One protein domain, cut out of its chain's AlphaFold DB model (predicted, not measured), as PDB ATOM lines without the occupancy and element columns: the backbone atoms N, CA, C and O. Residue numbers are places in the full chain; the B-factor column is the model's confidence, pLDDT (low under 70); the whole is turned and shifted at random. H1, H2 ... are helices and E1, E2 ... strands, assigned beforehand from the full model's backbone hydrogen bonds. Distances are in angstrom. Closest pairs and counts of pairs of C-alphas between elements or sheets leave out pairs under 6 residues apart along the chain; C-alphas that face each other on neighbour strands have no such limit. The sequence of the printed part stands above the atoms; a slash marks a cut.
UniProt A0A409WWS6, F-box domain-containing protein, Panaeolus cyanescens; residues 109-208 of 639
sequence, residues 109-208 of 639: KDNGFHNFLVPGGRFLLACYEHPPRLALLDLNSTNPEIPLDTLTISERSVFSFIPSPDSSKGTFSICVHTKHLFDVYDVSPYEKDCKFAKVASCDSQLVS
ATOM      1  N   LYS A 109     139.115 194.722 218.717       63.69
ATOM      2  CA  LYS A 109     139.154 196.169 218.426       63.69
ATOM      3  C   LYS A 109     140.135 196.542 217.316       63.69
ATOM      4  O   LYS A 109     139.917 197.547 216.650       63.69
ATOM      5  N   ASP A 110     141.124 195.690 217.070       60.00
ATOM      6  CA  ASP A 110     142.192 195.959 216.118       60.00
ATOM      7  C   ASP A 110     142.068 194.989 214.928       60.00
ATOM      8  O   ASP A 110     142.533 193.852 214.968       60.00
ATOM      9  N   ASN A 111     141.380 195.454 213.882       63.16
ATOM     10  CA  ASN A 111     141.443 194.956 212.504       63.16
ATOM     11  C   ASN A 111     141.203 193.441 212.279       63.16
ATOM     12  O   ASN A 111     142.112 192.693 211.920       63.16
ATOM     13  N   GLY A 112     139.960 192.971 212.427       59.25
ATOM     14  CA  GLY A 112     139.569 191.653 211.905       59.25
ATOM     15  C   GLY A 112     139.317 191.716 210.394       59.25
ATOM     16  O   GLY A 112     138.410 192.430 209.973       59.25
ATOM     17  N   PHE A 113     140.091 190.979 209.587       70.44
ATOM     18  CA  PHE A 113     139.994 191.030 208.117       70.44
ATOM     19  C   PHE A 113     139.195 189.879 207.495       70.44
ATOM     20  O   PHE A 113     138.683 190.037 206.389       70.44
ATOM     21  N   HIS A 114     139.015 188.751 208.198       84.25
ATOM     22  CA  HIS A 114     138.316 187.591 207.635       84.25
ATOM     23  C   HIS A 114     137.406 186.907 208.649       84.25
ATOM     24  O   HIS A 114     137.861 186.341 209.644       84.25
ATOM     25  N   ASN A 115     136.110 186.935 208.351       89.00
ATOM     26  CA  ASN A 115     135.086 186.192 209.067       89.00
ATOM     27  C   ASN A 115     134.439 185.205 208.098       89.00
ATOM     28  O   ASN A 115     134.162 185.557 206.957       89.00
ATOM     29  N   PHE A 116     134.181 183.990 208.560       91.75
ATOM     30  CA  PHE A 116     133.540 182.947 207.776       91.75
ATOM     31  C   PHE A 116     132.429 182.310 208.592       91.75
ATOM     32  O   PHE A 116     132.663 181.759 209.672       91.75
ATOM     33  N   LEU A 117     131.211 182.376 208.070       92.25
ATOM     34  CA  LEU A 117     130.069 181.730 208.687       92.25
ATOM     35  C   LEU A 117     130.042 180.257 208.270       92.25
ATOM     36  O   LEU A 117     129.845 179.942 207.096       92.25
ATOM     37  N   VAL A 118     130.227 179.355 209.234       92.56
ATOM     38  CA  VAL A 118     130.186 177.907 208.993       92.56
ATOM     39  C   VAL A 118     128.817 177.525 208.418       92.56
ATOM     40  O   VAL A 118     127.800 177.992 208.947       92.56
ATOM     41  N   PRO A 119     128.748 176.680 207.364       89.06
ATOM     42  CA  PRO A 119     127.483 176.256 206.768       89.06
ATOM     43  C   PRO A 119     126.445 175.828 207.814       89.06
ATOM     44  O   PRO A 119     126.710 175.016 208.696       89.06
ATOM     45  N   GLY A 120     125.243 176.398 207.738       86.38
ATOM     46  CA  GLY A 120     124.201 176.258 208.766       86.38
ATOM     47  C   GLY A 120     124.124 177.426 209.757       86.38
ATOM     48  O   GLY A 120     123.153 177.517 210.503       86.38
ATOM     49  N   GLY A 121     125.083 178.354 209.738       89.12
ATOM     50  CA  GLY A 121     124.934 179.687 210.329       89.12
ATOM     51  C   GLY A 121     125.116 179.784 211.842       89.12
ATOM     52  O   GLY A 121     124.977 180.872 212.393       89.12
ATOM     53  N   ARG A 122     125.411 178.676 212.531       91.94
ATOM     54  CA  ARG A 122     125.584 178.671 213.991       91.94
ATOM     55  C   ARG A 122     126.975 179.114 214.427       91.94
ATOM     56  O   ARG A 122     127.096 179.829 215.415       91.94
ATOM     57  N   PHE A 123     128.012 178.663 213.730       94.00
ATOM     58  CA  PHE A 123     129.389 178.937 214.122       94.00
ATOM     59  C   PHE A 123     130.015 179.992 213.221       94.00
ATOM     60  O   PHE A 123     129.788 180.003 212.012       94.00
ATOM     61  N   LEU A 124     130.828 180.858 213.816       93.38
ATOM     62  CA  LEU A 124     131.583 181.888 213.116       93.38
ATOM     63  C   LEU A 124     133.073 181.653 213.350       93.38
ATOM     64  O   LEU A 124     133.524 181.614 214.493       93.38
ATOM     65  N   LEU A 125     133.827 181.513 212.267       93.94
ATOM     66  CA  LEU A 125     135.282 181.550 212.287       93.94
ATOM     67  C   LEU A 125     135.730 182.994 212.079       93.94
ATOM     68  O   LEU A 125     135.371 183.602 211.072       93.94
ATOM     69  N   ALA A 126     136.492 183.539 213.019       91.56
ATOM     70  CA  ALA A 126     136.973 184.916 212.981       91.56
ATOM     71  C   ALA A 126     138.502 184.946 213.072       91.56
ATOM     72  O   ALA A 126     139.075 184.416 214.024       91.56
ATOM     73  N   CYS A 127     139.163 185.562 212.092       90.44
ATOM     74  CA  CYS A 127     140.613 185.736 212.079       90.44
ATOM     75  C   CYS A 127     141.004 187.152 212.526       90.44
ATOM     76  O   CYS A 127     140.432 188.144 212.072       90.44
ATOM     77  N   TYR A 128     142.028 187.238 213.372       87.00
ATOM     78  CA  TYR A 128     142.619 188.485 213.866       87.00
ATOM     79  C   TYR A 128     144.084 188.562 213.477       87.00
ATOM     80  O   TYR A 128     144.689 187.529 213.200       87.00
ATOM     81  N   GLU A 129     144.662 189.761 213.521       84.62
ATOM     82  CA  GLU A 129     146.054 189.986 213.117       84.62
ATOM     83  C   GLU A 129     147.031 190.239 214.270       84.62
ATOM     84  O   GLU A 129     148.232 190.007 214.116       84.62
ATOM     85  N   HIS A 130     146.557 190.711 215.426       85.00
ATOM     86  CA  HIS A 130     147.431 191.233 216.481       85.00
ATOM     87  C   HIS A 130     147.099 190.671 217.879       85.00
ATOM     88  O   HIS A 130     146.308 191.264 218.616       85.00
ATOM     89  N   PRO A 131     147.722 189.547 218.293       88.19
ATOM     90  CA  PRO A 131     148.505 188.612 217.471       88.19
ATOM     91  C   PRO A 131     147.614 187.834 216.483       88.19
ATOM     92  O   PRO A 131     146.389 187.828 216.661       88.19
ATOM     93  N   PRO A 132     148.187 187.164 215.463       89.69
ATOM     94  CA  PRO A 132     147.396 186.397 214.521       89.69
ATOM     95  C   PRO A 132     146.723 185.230 215.238       89.69
ATOM     96  O   PRO A 132     147.376 184.408 215.884       89.69
ATOM     97  N   ARG A 133     145.397 185.165 215.165       92.06
ATOM     98  CA  ARG A 133     144.619 184.072 215.762       92.06
ATOM     99  C   ARG A 133     143.379 183.783 214.940       92.06
ATOM    100  O   ARG A 133     142.831 184.683 214.317       92.06
ATOM    101  N   LEU A 134     142.918 182.543 214.996       93.75
ATOM    102  CA  LEU A 134     141.629 182.109 214.475       93.75
ATOM    103  C   LEU A 134     140.762 181.682 215.656       93.75
ATOM    104  O   LEU A 134     141.107 180.746 216.371       93.75
ATOM    105  N   ALA A 135     139.656 182.382 215.883       93.56
ATOM    106  CA  ALA A 135     138.675 182.028 216.899       93.56
ATOM    107  C   ALA A 135     137.480 181.320 216.275       93.56
ATOM    108  O   ALA A 135     137.027 181.680 215.187       93.56
ATOM    109  N   LEU A 136     136.933 180.360 217.013       95.31
ATOM    110  CA  LEU A 136     135.631 179.773 216.740       95.31
ATOM    111  C   LEU A 136     134.613 180.329 217.731       95.31
ATOM    112  O   LEU A 136     134.794 180.187 218.934       95.31
ATOM    113  N   LEU A 137     133.526 180.913 217.244       93.56
ATOM    114  CA  LEU A 137     132.450 181.474 218.066       93.56
ATOM    115  C   LEU A 137     131.164 180.671 217.841       93.56
ATOM    116  O   LEU A 137     130.830 180.353 216.700       93.56
ATOM    117  N   ASP A 138     130.419 180.380 218.909       93.81
ATOM    118  CA  ASP A 138     129.051 179.847 218.816       93.81
ATOM    119  C   ASP A 138     128.046 180.995 218.927       93.81
ATOM    120  O   ASP A 138     127.833 181.559 220.002       93.81
ATOM    121  N   LEU A 139     127.395 181.334 217.817       92.06
ATOM    122  CA  LEU A 139     126.437 182.438 217.754       92.06
ATOM    123  C   LEU A 139     125.148 182.158 218.535       92.06
ATOM    124  O   LEU A 139     124.424 183.100 218.867       92.06
ATOM    125  N   ASN A 140     124.883 180.891 218.867       89.62
ATOM    126  CA  ASN A 140     123.755 180.467 219.695       89.62
ATOM    127  C   ASN A 140     124.123 180.294 221.177       89.62
ATOM    128  O   ASN A 140     123.251 179.971 221.985       89.62
ATOM    129  N   SER A 141     125.381 180.532 221.560       90.38
ATOM    130  CA  SER A 141     125.801 180.575 222.963       90.38
ATOM    131  C   SER A 141     125.096 181.707 223.724       90.38
ATOM    132  O   SER A 141     124.735 182.751 223.159       90.38
ATOM    133  N   THR A 142     124.944 181.526 225.043       91.31
ATOM    134  CA  THR A 142     124.536 182.600 225.963       91.31
ATOM    135  C   THR A 142     125.504 183.781 225.887       91.31
ATOM    136  O   THR A 142     125.066 184.929 225.911       91.31
ATOM    137  N   ASN A 143     126.792 183.494 225.683       90.62
ATOM    138  CA  ASN A 143     127.879 184.457 225.536       90.62
ATOM    139  C   ASN A 143     128.604 184.222 224.195       90.62
ATOM    140  O   ASN A 143     129.676 183.619 224.181       90.62
ATOM    141  N   PRO A 144     128.048 184.673 223.055       90.50
ATOM    142  CA  PRO A 144     128.616 184.427 221.722       90.50
ATOM    143  C   PRO A 144     129.925 185.189 221.469       90.50
ATOM    144  O   PRO A 144     130.575 184.972 220.456       90.50
ATOM    145  N   GLU A 145     130.279 186.124 222.354       88.06
ATOM    146  CA  GLU A 145     131.504 186.927 222.285       88.06
ATOM    147  C   GLU A 145     132.721 186.165 222.826       88.06
ATOM    148  O   GLU A 145     133.856 186.563 222.572       88.06
ATOM    149  N   ILE A 146     132.486 185.083 223.576       90.94
ATOM    150  CA  ILE A 146     133.530 184.211 224.108       90.94
ATOM    151  C   ILE A 146     133.785 183.116 223.066       90.94
ATOM    152  O   ILE A 146     132.869 182.334 222.789       90.94
ATOM    153  N   PRO A 147     134.996 183.038 222.484       93.31
ATOM    154  CA  PRO A 147     135.355 181.936 221.608       93.31
ATOM    155  C   PRO A 147     135.196 180.592 222.318       93.31
ATOM    156  O   PRO A 147     135.594 180.454 223.473       93.31
ATOM    157  N   LEU A 148     134.654 179.603 221.608       94.44
ATOM    158  CA  LEU A 148     134.728 178.203 222.018       94.44
ATOM    159  C   LEU A 148     136.186 177.745 222.095       94.44
ATOM    160  O   LEU A 148     136.555 177.054 223.034       94.44
ATOM    161  N   ASP A 149     136.994 178.166 221.120       96.25
ATOM    162  CA  ASP A 149     138.440 177.973 221.124       96.25
ATOM    163  C   ASP A 149     139.147 179.063 220.308       96.25
ATOM    164  O   ASP A 149     138.523 179.795 219.530       96.25
ATOM    165  N   THR A 150     140.462 179.187 220.483       94.75
ATOM    166  CA  THR A 150     141.322 180.098 219.725       94.75
ATOM    167  C   THR A 150     142.631 179.419 219.332       94.75
ATOM    168  O   THR A 150     143.439 179.050 220.180       94.75
ATOM    169  N   LEU A 151     142.890 179.344 218.030       96.00
ATOM    170  CA  LEU A 151     144.162 178.913 217.468       96.00
ATOM    171  C   LEU A 151     145.092 180.119 217.312       96.00
ATOM    172  O   LEU A 151     144.735 181.088 216.644       96.00
ATOM    173  N   THR A 152     146.292 180.056 217.888       95.00
ATOM    174  CA  THR A 152     147.344 181.051 217.618       95.00
ATOM    175  C   THR A 152     148.046 180.700 216.315       95.00
ATOM    176  O   THR A 152     148.458 179.558 216.124       95.00
ATOM    177  N   ILE A 153     148.194 181.682 215.432       93.31
ATOM    178  CA  ILE A 153     148.803 181.515 214.115       93.31
ATOM    179  C   ILE A 153     150.075 182.362 214.086       93.31
ATOM    180  O   ILE A 153     150.120 183.455 214.645       93.31
ATOM    181  N   SER A 154     151.144 181.839 213.488       89.75
ATOM    182  CA  SER A 154     152.443 182.518 213.477       89.75
ATOM    183  C   SER A 154     152.430 183.814 212.665       89.75
ATOM    184  O   SER A 154     153.157 184.749 212.985       89.75
ATOM    185  N   GLU A 155     151.608 183.877 211.616       89.88
ATOM    186  CA  GLU A 155     151.564 184.973 210.650       89.88
ATOM    187  C   GLU A 155     150.139 185.194 210.126       89.88
ATOM    188  O   GLU A 155     149.215 184.447 210.455       89.88
ATOM    189  N   ARG A 156     149.955 186.214 209.277       85.81
ATOM    190  CA  ARG A 156     148.710 186.383 208.518       85.81
ATOM    191  C   ARG A 156     148.423 185.114 207.721       85.81
ATOM    192  O   ARG A 156     149.297 184.605 207.017       85.81
ATOM    193  N   SER A 157     147.194 184.629 207.838       85.06
ATOM    194  CA  SER A 157     146.771 183.379 207.220       85.06
ATOM    195  C   SER A 157     145.449 183.537 206.497       85.06
ATOM    196  O   SER A 157     144.600 184.334 206.895       85.06
ATOM    197  N   VAL A 158     145.287 182.742 205.449       88.94
ATOM    198  CA  VAL A 158     143.994 182.490 204.818       88.94
ATOM    199  C   VAL A 158     143.539 181.125 205.292       88.94
ATOM    200  O   VAL A 158     144.361 180.227 205.474       88.94
ATOM    201  N   PHE A 159     142.240 180.946 205.489       90.44
ATOM    202  CA  PHE A 159     141.706 179.643 205.837       90.44
ATOM    203  C   PHE A 159     140.573 179.225 204.906       90.44
ATOM    204  O   PHE A 159     139.862 180.054 204.336       90.44
ATOM    205  N   SER A 160     140.417 177.914 204.771       91.25
ATOM    206  CA  SER A 160     139.353 177.274 204.003       91.25
ATOM    207  C   SER A 160     138.622 176.286 204.900       91.25
ATOM    208  O   SER A 160     139.245 175.486 205.600       91.25
ATOM    209  N   PHE A 161     137.294 176.345 204.882       91.69
ATOM    210  CA  PHE A 161     136.447 175.391 205.586       91.69
ATOM    211  C   PHE A 161     136.365 174.072 204.820       91.69
ATOM    212  O   PHE A 161     136.207 174.065 203.598       91.69
ATOM    213  N   ILE A 162     136.421 172.970 205.558       89.94
ATOM    214  CA  ILE A 162     136.332 171.616 205.036       89.94
ATOM    215  C   ILE A 162     135.201 170.892 205.775       89.94
ATOM    216  O   ILE A 162     135.293 170.702 206.993       89.94
ATOM    217  N   PRO A 163     134.138 170.451 205.084       84.12
ATOM    218  CA  PRO A 163     133.150 169.593 205.720       84.12
ATOM    219  C   PRO A 163     133.822 168.276 206.131       84.12
ATOM    220  O   PRO A 163     134.527 167.664 205.331       84.12
ATOM    221  N   SER A 164     133.625 167.837 207.376       83.38
ATOM    222  CA  SER A 164     134.163 166.543 207.812       83.38
ATOM    223  C   SER A 164     133.503 165.402 207.039       83.38
ATOM    224  O   SER A 164     132.288 165.450 206.817       83.38
ATOM    225  N   PRO A 165     134.261 164.348 206.683       72.31
ATOM    226  CA  PRO A 165     133.674 163.126 206.136       72.31
ATOM    227  C   PRO A 165     132.760 162.445 207.156       72.31
ATOM    228  O   PRO A 165     131.789 161.786 206.795       72.31
ATOM    229  N   ASP A 166     133.080 162.597 208.443       79.06
ATOM    230  CA  ASP A 166     132.376 161.953 209.538       79.06
ATOM    231  C   ASP A 166     131.327 162.904 210.117       79.06
ATOM    232  O   ASP A 166     131.476 163.478 211.203       79.06
ATOM    233  N   SER A 167     130.236 163.065 209.366       69.88
ATOM    234  CA  SER A 167     129.077 163.862 209.781       69.88
ATOM    235  C   SER A 167     128.497 163.421 211.130       69.88
ATOM    236  O   SER A 167     127.843 164.222 211.801       69.88
ATOM    237  N   SER A 168     128.768 162.181 211.562       72.62
ATOM    238  CA  SER A 168     128.237 161.604 212.798       72.62
ATOM    239  C   SER A 168     128.829 162.219 214.066       72.62
ATOM    240  O   SER A 168     128.128 162.342 215.070       72.62
ATOM    241  N   LYS A 169     130.095 162.651 214.025       81.00
ATOM    242  CA  LYS A 169     130.779 163.236 215.191       81.00
ATOM    243  C   LYS A 169     130.565 164.733 215.329       81.00
ATOM    244  O   LYS A 169     130.958 165.318 216.332       81.00
ATOM    245  N   GLY A 170     129.981 165.359 214.312       85.75
ATOM    246  CA  GLY A 170     129.825 166.800 214.302       85.75
ATOM    247  C   GLY A 170     131.129 167.558 214.349       85.75
ATOM    248  O   GLY A 170     131.218 168.592 215.004       85.75
ATOM    249  N   THR A 171     132.123 167.026 213.651       91.69
ATOM    250  CA  THR A 171     133.417 167.664 213.449       91.69
ATOM    251  C   THR A 171     133.434 168.365 212.107       91.69
ATOM    252  O   THR A 171     132.707 167.982 211.198       91.69
ATOM    253  N   PHE A 172     134.258 169.384 211.951       93.00
ATOM    254  CA  PHE A 172     134.635 169.913 210.644       93.00
ATOM    255  C   PHE A 172     136.130 170.186 210.651       93.00
ATOM    256  O   PHE A 172     136.722 170.313 211.724       93.00
ATOM    257  N   SER A 173     136.738 170.264 209.474       94.31
ATOM    258  CA  SER A 173     138.151 170.605 209.373       94.31
ATOM    259  C   SER A 173     138.325 172.014 208.820       94.31
ATOM    260  O   SER A 173     137.454 172.572 208.150       94.31
ATOM    261  N   ILE A 174     139.465 172.616 209.117       95.12
ATOM    262  CA  ILE A 174     139.861 173.918 208.600       95.12
ATOM    263  C   ILE A 174     141.284 173.777 208.091       95.12
ATOM    264  O   ILE A 174     142.171 173.370 208.839       95.12
ATOM    265  N   CYS A 175     141.504 174.132 206.829       94.75
ATOM    266  CA  CYS A 175     142.847 174.316 206.300       94.75
ATOM    267  C   CYS A 175     143.276 175.751 206.586       94.75
ATOM    268  O   CYS A 175     142.663 176.681 206.071       94.75
ATOM    269  N   VAL A 176     144.319 175.930 207.386       94.25
ATOM    270  CA  VAL A 176     144.966 177.211 207.670       94.25
ATOM    271  C   VAL A 176     146.239 177.288 206.838       94.25
ATOM    272  O   VAL A 176     147.134 176.456 206.968       94.25
ATOM    273  N   HIS A 177     146.314 178.290 205.971       91.62
ATOM    274  CA  HIS A 177     147.441 178.539 205.085       91.62
ATOM    275  C   HIS A 177     148.194 179.793 205.525       91.62
ATOM    276  O   HIS A 177     147.646 180.897 205.532       91.62
ATOM    277  N   THR A 178     149.465 179.614 205.859       90.62
ATOM    278  CA  THR A 178     150.451 180.677 206.086       90.62
ATOM    279  C   THR A 178     151.463 180.675 204.941       90.62
ATOM    280  O   THR A 178     151.505 179.729 204.161       90.62
ATOM    281  N   LYS A 179     152.349 181.674 204.865       86.88
ATOM    282  CA  LYS A 179     153.398 181.724 203.825       86.88
ATOM    283  C   LYS A 179     154.259 180.457 203.746       86.88
ATOM    284  O   LYS A 179     154.763 180.120 202.677       86.88
ATOM    285  N   HIS A 180     154.444 179.781 204.876       88.12
ATOM    286  CA  HIS A 180     155.397 178.682 205.023       88.12
ATOM    287  C   HIS A 180     154.738 177.332 205.303       88.12
ATOM    288  O   HIS A 180     155.372 176.296 205.147       88.12
ATOM    289  N   LEU A 181     153.481 177.321 205.746       91.31
ATOM    290  CA  LEU A 181     152.839 176.119 206.269       91.31
ATOM    291  C   LEU A 181     151.367 176.053 205.877       91.31
ATOM    292  O   LEU A 181     150.634 177.037 206.007       91.31
ATOM    293  N   PHE A 182     150.944 174.855 205.488       92.69
ATOM    294  CA  PHE A 182     149.555 174.437 205.387       92.69
ATOM    295  C   PHE A 182     149.250 173.483 206.533       92.69
ATOM    296  O   PHE A 182     149.727 172.349 206.550       92.69
ATOM    297  N   ASP A 183     148.434 173.928 207.474       95.31
ATOM    298  CA  ASP A 183     147.993 173.109 208.591       95.31
ATOM    299  C   ASP A 183     146.509 172.803 208.459       95.31
ATOM    300  O   ASP A 183     145.706 173.686 208.167       95.31
ATOM    301  N   VAL A 184     146.129 171.555 208.712       95.75
ATOM    302  CA  VAL A 184     144.722 171.159 208.775       95.75
ATOM    303  C   VAL A 184     144.369 170.846 210.217       95.75
ATOM    304  O   VAL A 184     145.034 170.028 210.857       95.75
ATOM    305  N   TYR A 185     143.323 171.492 210.718       96.56
ATOM    306  CA  TYR A 185     142.809 171.317 212.073       96.56
ATOM    307  C   TYR A 185     141.415 170.718 212.021       96.56
ATOM    308  O   TYR A 185     140.579 171.205 211.267       96.56
ATOM    309  N   ASP A 186     141.155 169.711 212.844       95.31
ATOM    310  CA  ASP A 186     139.805 169.277 213.172       95.31
ATOM    311  C   ASP A 186     139.255 170.095 214.325       95.31
ATOM    312  O   ASP A 186     139.974 170.466 215.251       95.31
ATOM    313  N   VAL A 187     137.955 170.351 214.260       95.31
ATOM    314  CA  VAL A 187     137.224 171.123 215.250       95.31
ATOM    315  C   VAL A 187     135.938 170.385 215.594       95.31
ATOM    316  O   VAL A 187     135.095 170.145 214.726       95.31
ATOM    317  N   SER A 188     135.784 170.060 216.876       94.38
ATOM    318  CA  SER A 188     134.591 169.436 217.453       94.38
ATOM    319  C   SER A 188     133.842 170.445 218.339       94.38
ATOM    320  O   SER A 188     134.029 170.440 219.557       94.38
ATOM    321  N   PRO A 189     132.976 171.317 217.788       92.88
ATOM    322  CA  PRO A 189     132.339 172.394 218.557       92.88
ATOM    323  C   PRO A 189     131.431 171.928 219.707       92.88
ATOM    324  O   PRO A 189     131.080 172.729 220.568       92.88
ATOM    325  N   TYR A 190     131.024 170.655 219.723       89.75
ATOM    326  CA  TYR A 190     130.159 170.077 220.761       89.75
ATOM    327  C   TYR A 190     130.910 169.373 221.878       89.75
ATOM    328  O   TYR A 190     130.306 169.017 222.892       89.75
ATOM    329  N   GLU A 191     132.204 169.126 221.697       91.50
ATOM    330  CA  GLU A 191     132.996 168.542 222.762       91.50
ATOM    331  C   GLU A 191     133.149 169.564 223.889       91.50
ATOM    332  O   GLU A 191     133.316 170.761 223.661       91.50
ATOM    333  N   LYS A 192     133.088 169.083 225.137       91.62
ATOM    334  CA  LYS A 192     133.223 169.929 226.335       91.62
ATOM    335  C   LYS A 192     134.526 170.740 226.328       91.62
ATOM    336  O   LYS A 192     134.595 171.791 226.956       91.62
ATOM    337  N   ASP A 193     135.533 170.220 225.642       93.19
ATOM    338  CA  ASP A 193     136.857 170.798 225.471       93.19
ATOM    339  C   ASP A 193     137.113 171.021 223.972       93.19
ATOM    340  O   ASP A 193     138.036 170.447 223.398       93.19
ATOM    341  N   CYS A 194     136.213 171.779 223.326       95.44
ATOM    342  CA  CYS A 194     136.326 172.156 221.918       95.44
ATOM    343  C   CYS A 194     137.723 172.720 221.658       95.44
ATOM    344  O   CYS A 194     138.106 173.720 222.262       95.44
ATOM    345  N   LYS A 195     138.466 172.073 220.757       96.69
ATOM    346  CA  LYS A 195     139.844 172.429 220.429       96.69
ATOM    347  C   LYS A 195     140.103 172.373 218.932       96.69
ATOM    348  O   LYS A 195     139.585 171.487 218.254       96.69
ATOM    349  N   PHE A 196     140.961 173.259 218.433       97.06
ATOM    350  CA  PHE A 196     141.612 173.112 217.134       97.06
ATOM    351  C   PHE A 196     142.661 171.994 217.223       97.06
ATOM    352  O   PHE A 196     143.822 172.216 217.577       97.06
ATOM    353  N   ALA A 197     142.257 170.765 216.911       96.56
ATOM    354  CA  ALA A 197     143.128 169.599 216.921       96.56
ATOM    355  C   ALA A 197     143.883 169.496 215.591       96.56
ATOM    356  O   ALA A 197     143.302 169.166 214.561       96.56
ATOM    357  N   LYS A 198     145.189 169.779 215.590       96.75
ATOM    358  CA  LYS A 198     146.018 169.670 214.382       96.75
ATOM    359  C   LYS A 198     146.063 168.218 213.891       96.75
ATOM    360  O   LYS A 198     146.537 167.340 214.605       96.75
ATOM    361  N   VAL A 199     145.592 167.987 212.670       95.81
ATOM    362  CA  VAL A 199     145.538 166.673 212.009       95.81
ATOM    363  C   VAL A 199     146.737 166.478 211.096       95.81
ATOM    364  O   VAL A 199     147.349 165.415 211.085       95.81
ATOM    365  N   ALA A 200     147.053 167.505 210.311       96.00
ATOM    366  CA  ALA A 200     148.049 167.425 209.258       96.00
ATOM    367  C   ALA A 200     148.807 168.746 209.123       96.00
ATOM    368  O   ALA A 200     148.330 169.806 209.531       96.00
ATOM    369  N   SER A 201     150.009 168.667 208.562       95.12
ATOM    370  CA  SER A 201     150.885 169.814 208.334       95.12
ATOM    371  C   SER A 201     151.752 169.559 207.117       95.12
ATOM    372  O   SER A 201     152.368 168.495 207.035       95.12
ATOM    373  N   CYS A 202     151.828 170.522 206.210       91.75
ATOM    374  CA  CYS A 202     152.719 170.505 205.063       91.75
ATOM    375  C   CYS A 202     153.514 171.806 205.004       91.75
ATOM    376  O   CYS A 202     152.952 172.887 205.163       91.75
ATOM    377  N   ASP A 203     154.810 171.695 204.729       89.50
ATOM    378  CA  ASP A 203     155.640 172.843 204.375       89.50
ATOM    379  C   ASP A 203     155.253 173.328 202.973       89.50
ATOM    380  O   ASP A 203     155.168 172.525 202.040       89.50
ATOM    381  N   SER A 204     154.995 174.626 202.811       83.06
ATOM    382  CA  SER A 204     154.651 175.200 201.507       83.06
ATOM    383  C   SER A 204     155.788 175.049 200.494       83.06
ATOM    384  O   SER A 204     155.527 174.953 199.296       83.06
ATOM    385  N   GLN A 205     157.039 174.924 200.956       83.12
ATOM    386  CA  GLN A 205     158.197 174.683 200.094       83.12
ATOM    387  C   GLN A 205     158.109 173.348 199.350       83.12
ATOM    388  O   GLN A 205     158.580 173.258 198.215       83.12
ATOM    389  N   LEU A 206     157.464 172.331 199.940       77.94
ATOM    390  CA  LEU A 206     157.259 171.035 199.280       77.94
ATOM    391  C   LEU A 206     156.360 171.154 198.050       77.94
ATOM    392  O   LEU A 206     156.454 170.334 197.138       77.94
ATOM    393  N   VAL A 207     155.504 172.176 198.010       73.56
ATOM    394  CA  VAL A 207     154.497 172.327 196.964       73.56
ATOM    395  C   VAL A 207     154.942 173.286 195.851       73.56
ATOM    396  O   VAL A 207     154.166 173.537 194.950       73.56
ATOM    397  N   SER A 208     156.214 173.710 195.795       69.25
ATOM    398  CA  SER A 208     156.759 174.754 194.897       69.25
ATOM    399  C   SER A 208     156.487 176.182 195.381       69.25
ATOM    400  O   SER A 208     155.412 176.512 195.874       69.25
TER     401      SER A 208
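What this domain is: This is residues 109 to 208 of the 639 residues of the protein "F-box domain-containing protein" of Panaeolus cyanescens (UniProt A0A409WWS6). Two antiparallel sheets of four strands each lie face to face as a sandwich, their strands at only 19 degrees to each other; E1 to E4 make one layer and E5 to E8 the other. The link of residues 153 to 157 crosses from the first layer to the second, and the short helix H1 follows E8 at the end of the printed part. The printed part has 100 residues, with eight named strands and then one named helix along it, and its class is mostly strand. The sheet orders are E1 - E2 - E3 - E4 and E5 - E6 - E7 - E8. The whole is compact, with a radius of gyration of the C-alphas of 13.5 A and spans of 44 by 36 by 22 A.

How they stand to each other: E1, residues 114 to 117, and E2, residues 123 to 129, form an antiparallel hairpin, with N 116 and O 125 2.8 A apart, within hydrogen-bond range. E3, residues 132 to 138, is the next antiparallel neighbour, with N 126 and O 135 at 2.9 A. E4, residues 149 to 152, ends this meander, each strand the antiparallel neighbour of the one before, with N 134 and O 151 at 2.9 A. A second meander begins with E5, residues 158 to 163, and E6, residues 172 to 177, with N 160 and O 175 at 2.9 A. E7, residues 181 to 187, follows, with N 174 and O 185 at 2.8 A. E8, residues 196 to 203, is an edge strand beside E7, with N 186 and O 197 at 2.8 A; it bends by 67 degrees at residue 199. This second sheet is strongly twisted. Between the sheets, the closest C-alphas of E4 and E8 are those of Leu 151 and Phe 196, 6.3 A apart, while E1 and E5 are near each other, with 7 pairs of C-alphas within 10 A. H1, residues 204 to 207, only grazes the second sheet and is too short for an O i to N i+4 pair; its one O i to N i+3 pair is within range.

Where its parts are: E1 begins at C-alpha 114, (138.316, 187.591, 207.635). E2 is 20.0 A long, E3 19.9 A, E7 18.7 A and E8 19.0 A. E5 begins at C-alpha 158, (143.994, 182.490, 204.818), and H1 ends at C-alpha 207, (154.497, 172.327, 196.964).

The domain as a whole: The two C-alphas farthest apart are those of Thr 142 and Ser 208, 45.4 A. The printed part has no cut and no long link. The mean pLDDT of the printed part is 88.7; residues 109 to 112, 167 and 208 are under 70.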